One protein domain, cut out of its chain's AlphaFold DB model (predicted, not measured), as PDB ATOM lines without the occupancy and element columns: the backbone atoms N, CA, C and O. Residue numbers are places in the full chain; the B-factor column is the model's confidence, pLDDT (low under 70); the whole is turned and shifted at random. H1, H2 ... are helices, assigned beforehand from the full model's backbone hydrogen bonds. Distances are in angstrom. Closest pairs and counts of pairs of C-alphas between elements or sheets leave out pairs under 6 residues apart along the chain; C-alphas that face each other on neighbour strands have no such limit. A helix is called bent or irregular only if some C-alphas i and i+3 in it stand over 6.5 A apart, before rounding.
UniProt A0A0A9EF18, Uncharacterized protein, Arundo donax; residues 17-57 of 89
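This is residues 17 to 57 of the 89 residues of an uncharacterized protein of Arundo donax (UniProt A0A0A9EF18). Two helices, H1 and then H2, pack on each other and run the same way at a steep tilt, and a long link, residues 31 to 43, folds back from the end of H1 to the beginning of H2. The printed part has 41 residues, is all helix with no named strand, and is compact, with a radius of gyration of the C-alphas of 9.8 A. Its C-alphas span 26 by 17 by 15 A, only just elongated.

Find C-alpha 17 at (311.468, 366.407, 209.352); from there H1, residues 17 to 30, runs 19.1 A. It is irregular: C-alphas 19 and 22 are 8.0 A apart. Go on to Lys 44, where H2, residues 44 to 55, begins; it runs 15.9 A to C-alpha 55 at (327.111, 366.255, 209.595). H2 is only just irregular, with C-alphas 46 and 49 6.9 A apart.

Look at Ile 17 and Lys 44, whose C-alphas, 6.4 A apart, are the closest of H1 and H2. The two helices touch, at a steep tilt of 49 degrees, the same way. O i to N i+4 pairs are within hydrogen-bond range in 7 of 10 for H1 and 6 of 8 for H2.

The C-alphas farthest apart, those of Glu 39 and Thr 57, are 28.9 A apart. The printed part has no cut. Residues 54 to 57 have pLDDT under 70.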
ATOM      1  N   ILE A  17     310.200 366.197 208.644       91.50
ATOM      2  CA  ILE A  17     311.468 366.407 209.352       91.50
ATOM      3  C   ILE A  17     312.524 367.162 208.531       91.50
ATOM      4  O   ILE A  17     313.410 367.770 209.125       91.50
ATOM      5  N   SER A  18     312.438 367.155 207.197       89.50
ATOM      6  CA  SER A  18     313.389 367.856 206.327       89.50
ATOM      7  C   SER A  18     313.354 369.376 206.544       89.50
ATOM      8  O   SER A  18     314.357 370.043 206.345       89.50
ATOM      9  N   GLU A  19     312.226 369.924 207.010       91.25
ATOM     10  CA  GLU A  19     312.086 371.352 207.337       91.25
ATOM     11  C   GLU A  19     312.905 371.765 208.575       91.25
ATOM     12  O   GLU A  19     313.190 372.944 208.758       91.25
ATOM     13  N   HIS A  20     313.310 370.796 209.403       92.19
ATOM     14  CA  HIS A  20     314.054 371.005 210.647       92.19
ATOM     15  C   HIS A  20     315.516 370.544 210.559       92.19
ATOM     16  O   HIS A  20     316.177 370.401 211.587       92.19
ATOM     17  N   GLU A  21     316.034 370.268 209.358       90.69
ATOM     18  CA  GLU A  21     317.386 369.724 209.176       90.69
ATOM     19  C   GLU A  21     318.461 370.613 209.818       90.69
ATOM     20  O   GLU A  21     319.248 370.126 210.631       90.69
ATOM     21  N   ASP A  22     318.433 371.917 209.538       91.12
ATOM     22  CA  ASP A  22     319.402 372.876 210.082       91.12
ATOM     23  C   ASP A  22     319.357 372.936 211.620       91.12
ATOM     24  O   ASP A  22     320.395 372.971 212.285       91.12
ATOM     25  N   GLU A  23     318.155 372.896 212.203       94.12
ATOM     26  CA  GLU A  23     317.957 372.899 213.658       94.12
ATOM     27  C   GLU A  23     318.509 371.622 214.301       94.12
ATOM     28  O   GLU A  23     319.144 371.673 215.357       94.12
ATOM     29  N   ILE A  24     318.301 370.471 213.656       93.00
ATOM     30  CA  ILE A  24     318.806 369.174 214.116       93.00
ATOM     31  C   ILE A  24     320.335 369.153 214.056       93.00
ATOM     32  O   ILE A  24     320.968 368.732 215.024       93.00
ATOM     33  N   VAL A  25     320.935 369.630 212.962       92.62
ATOM     34  CA  VAL A  25     322.396 369.702 212.810       92.62
ATOM     35  C   VAL A  25     323.001 370.612 213.878       92.62
ATOM     36  O   VAL A  25     323.933 370.200 214.571       92.62
ATOM     37  N   ALA A  26     322.436 371.803 214.081       93.12
ATOM     38  CA  ALA A  26     322.896 372.725 215.116       93.12
ATOM     39  C   ALA A  26     322.769 372.125 216.528       93.12
ATOM     40  O   ALA A  26     323.668 372.273 217.356       93.12
ATOM     41  N   ALA A  27     321.672 371.416 216.812       94.06
ATOM     42  CA  ALA A  27     321.478 370.753 218.096       94.06
ATOM     43  C   ALA A  27     322.501 369.632 218.330       94.06
ATOM     44  O   ALA A  27     322.988 369.500 219.451       94.06
ATOM     45  N   VAL A  28     322.830 368.846 217.299       92.25
ATOM     46  CA  VAL A  28     323.826 367.764 217.373       92.25
ATOM     47  C   VAL A  28     325.240 368.315 217.565       92.25
ATOM     48  O   VAL A  28     325.997 367.747 218.345       92.25
ATOM     49  N   ASP A  29     325.584 369.425 216.911       92.56
ATOM     50  CA  ASP A  29     326.886 370.085 217.088       92.56
ATOM     51  C   ASP A  29     327.056 370.639 218.513       92.56
ATOM     52  O   ASP A  29     328.081 370.439 219.165       92.56
ATOM     53  N   ALA A  30     326.005 371.272 219.044       95.94
ATOM     54  CA  ALA A  30     326.045 371.897 220.362       95.94
ATOM     55  C   ALA A  30     325.885 370.912 221.534       95.94
ATOM     56  O   ALA A  30     326.271 371.243 222.658       95.94
ATOM     57  N   ASN A  31     325.289 369.730 221.317       95.06
ATOM     58  CA  ASN A  31     324.904 368.825 222.401       95.06
ATOM     59  C   ASN A  31     325.375 367.384 222.156       95.06
ATOM     60  O   ASN A  31     325.015 366.778 221.148       95.06
ATOM     61  N   PRO A  32     326.050 366.752 223.136       94.00
ATOM     62  CA  PRO A  32     326.503 365.365 223.007       94.00
ATOM     63  C   PRO A  32     325.349 364.355 222.903       94.00
ATOM     64  O   PRO A  32     325.550 363.234 222.440       94.00
ATOM     65  N   VAL A  33     324.150 364.724 223.361       95.44
ATOM     66  CA  VAL A  33     322.933 363.915 223.256       95.44
ATOM     67  C   VAL A  33     321.777 364.826 222.863       95.44
ATOM     68  O   VAL A  33     321.507 365.815 223.542       95.44
ATOM     69  N   VAL A  34     321.065 364.452 221.800       95.06
ATOM     70  CA  VAL A  34     319.869 365.145 221.309       95.06
ATOM     71  C   VAL A  34     318.698 364.168 221.300       95.06
ATOM     72  O   VAL A  34     318.837 363.020 220.877       95.06
ATOM     73  N   VAL A  35     317.531 364.623 221.754       95.00
ATOM     74  CA  VAL A  35     316.274 363.865 221.690       95.00
ATOM     75  C   VAL A  35     315.334 364.571 220.720       95.00
ATOM     76  O   VAL A  35     314.970 365.721 220.944       95.00
ATOM     77  N   VAL A  36     314.919 363.872 219.663       93.19
ATOM     78  CA  VAL A  36     313.982 364.393 218.655       93.19
ATOM     79  C   VAL A  36     312.625 363.714 218.831       93.19
ATOM     80  O   VAL A  36     312.515 362.493 218.707       93.19
ATOM     81  N   ILE A  37     311.580 364.497 219.104       95.12
ATOM     82  CA  ILE A  37     310.207 364.007 219.290       95.12
ATOM     83  C   ILE A  37     309.351 364.414 218.091       95.12
ATOM     84  O   ILE A  37     309.462 365.520 217.579       95.12
ATOM     85  N   GLY A  38     308.462 363.526 217.649       92.31
ATOM     86  CA  GLY A  38     307.399 363.870 216.706       92.31
ATOM     87  C   GLY A  38     306.504 362.672 216.400       92.31
ATOM     88  O   GLY A  38     306.804 361.552 216.810       92.31
ATOM     89  N   GLU A  39     305.457 362.881 215.610       94.88
ATOM     90  CA  GLU A  39     304.483 361.838 215.258       94.88
ATOM     91  C   GLU A  39     305.047 360.715 214.363       94.88
ATOM     92  O   GLU A  39     306.070 360.860 213.687       94.88
ATOM     93  N   THR A  40     304.395 359.556 214.337       91.69
ATOM     94  CA  THR A  40     304.743 358.498 213.378       91.69
ATOM     95  C   THR A  40     304.497 359.000 211.953       91.69
ATOM     96  O   THR A  40     303.441 359.549 211.671       91.69
ATOM     97  N   GLY A  41     305.455 358.800 211.044       90.44
ATOM     98  CA  GLY A  41     305.340 359.239 209.646       90.44
ATOM     99  C   GLY A  41     306.091 360.526 209.297       90.44
ATOM    100  O   GLY A  41     306.349 360.752 208.122       90.44
ATOM    101  N   SER A  42     306.579 361.308 210.271       89.75
ATOM    102  CA  SER A  42     307.345 362.540 209.971       89.75
ATOM    103  C   SER A  42     308.717 362.299 209.324       89.75
ATOM    104  O   SER A  42     309.416 363.254 209.020       89.75
ATOM    105  N   GLY A  43     309.154 361.043 209.180       91.06
ATOM    106  CA  GLY A  43     310.449 360.707 208.581       91.06
ATOM    107  C   GLY A  43     311.627 360.572 209.547       91.06
ATOM    108  O   GLY A  43     312.727 360.289 209.087       91.06
ATOM    109  N   LYS A  44     311.420 360.687 210.871       92.50
ATOM    110  CA  LYS A  44     312.479 360.575 211.904       92.50
ATOM    111  C   LYS A  44     313.403 359.371 211.705       92.50
ATOM    112  O   LYS A  44     314.592 359.544 211.472       92.50
ATOM    113  N   SER A  45     312.862 358.155 211.719       87.81
ATOM    114  CA  SER A  45     313.670 356.933 211.574       87.81
ATOM    115  C   SER A  45     314.223 356.713 210.161       87.81
ATOM    116  O   SER A  45     315.089 355.866 209.975       87.81
ATOM    117  N   THR A  46     313.718 357.444 209.165       89.06
ATOM    118  CA  THR A  46     314.141 357.317 207.764       89.06
ATOM    119  C   THR A  46     315.264 358.298 207.426       89.06
ATOM    120  O   THR A  46     316.189 357.929 206.707       89.06
ATOM    121  N   GLN A  47     315.206 359.528 207.947       89.44
ATOM    122  CA  GLN A  47     316.083 360.628 207.538       89.44
ATOM    123  C   GLN A  47     317.122 361.030 208.588       89.44
ATOM    124  O   GLN A  47     318.211 361.442 208.198       89.44
ATOM    125  N   LEU A  48     316.869 360.847 209.894       88.38
ATOM    126  CA  LEU A  48     317.842 361.251 210.925       88.38
ATOM    127  C   LEU A  48     319.203 360.565 210.749       88.38
ATOM    128  O   LEU A  48     320.230 361.218 210.875       88.38
ATOM    129  N   SER A  49     319.237 359.280 210.377       85.06
ATOM    130  CA  SER A  49     320.506 358.585 210.103       85.06
ATOM    131  C   SER A  49     321.297 359.198 208.942       85.06
ATOM    132  O   SER A  49     322.527 359.152 208.947       85.06
ATOM    133  N   GLN A  50     320.613 359.765 207.944       85.56
ATOM    134  CA  GLN A  50     321.256 360.408 206.794       85.56
ATOM    135  C   GLN A  50     321.832 361.768 207.201       85.56
ATOM    136  O   GLN A  50     323.007 362.021 206.945       85.56
ATOM    137  N   ILE A  51     321.040 362.575 207.918       83.62
ATOM    138  CA  ILE A  51     321.444 363.888 208.448       83.62
ATOM    139  C   ILE A  51     322.676 363.745 209.357       83.62
ATOM    140  O   ILE A  51     323.679 364.427 209.154       83.62
ATOM    141  N   SER A  52     322.669 362.783 210.289       78.50
ATOM    142  CA  SER A  52     323.819 362.527 211.170       78.50
ATOM    143  C   SER A  52     325.082 362.113 210.410       78.50
ATOM    144  O   SER A  52     326.188 362.470 210.806       78.50
ATOM    145  N   THR A  53     324.938 361.363 209.313       75.44
ATOM    146  CA  THR A  53     326.081 360.941 208.487       75.44
ATOM    147  C   THR A  53     326.662 362.115 207.696       75.44
ATOM    148  O   THR A  53     327.880 362.219 207.574       75.44
ATOM    149  N   ALA A  54     325.814 363.010 207.184       66.69
ATOM    150  CA  ALA A  54     326.244 364.202 206.455       66.69
ATOM    151  C   ALA A  54     326.967 365.209 207.370       66.69
ATOM    152  O   ALA A  54     328.014 365.741 206.997       66.69
ATOM    153  N   ALA A  55     326.461 365.410 208.592       62.44
ATOM    154  CA  ALA A  55     327.111 366.255 209.595       62.44
ATOM    155  C   ALA A  55     328.498 365.716 209.999       62.44
ATOM    156  O   ALA A  55     329.433 366.482 210.220       62.44
ATOM    157  N   ALA A  56     328.668 364.392 210.026       61.84
ATOM    158  CA  ALA A  56     329.891 363.717 210.454       61.84
ATOM    159  C   ALA A  56     330.979 363.598 209.362       61.84
ATOM    160  O   ALA A  56     331.726 362.618 209.361       61.84
ATOM    161  N   THR A  57     331.082 364.557 208.429       49.31
ATOM    162  CA  THR A  57     332.111 364.552 207.366       49.31
ATOM    163  C   THR A  57     333.484 364.171 207.960       49.31
ATOM    164  O   THR A  57     333.902 364.811 208.927       49.31
TER     165      THR A  57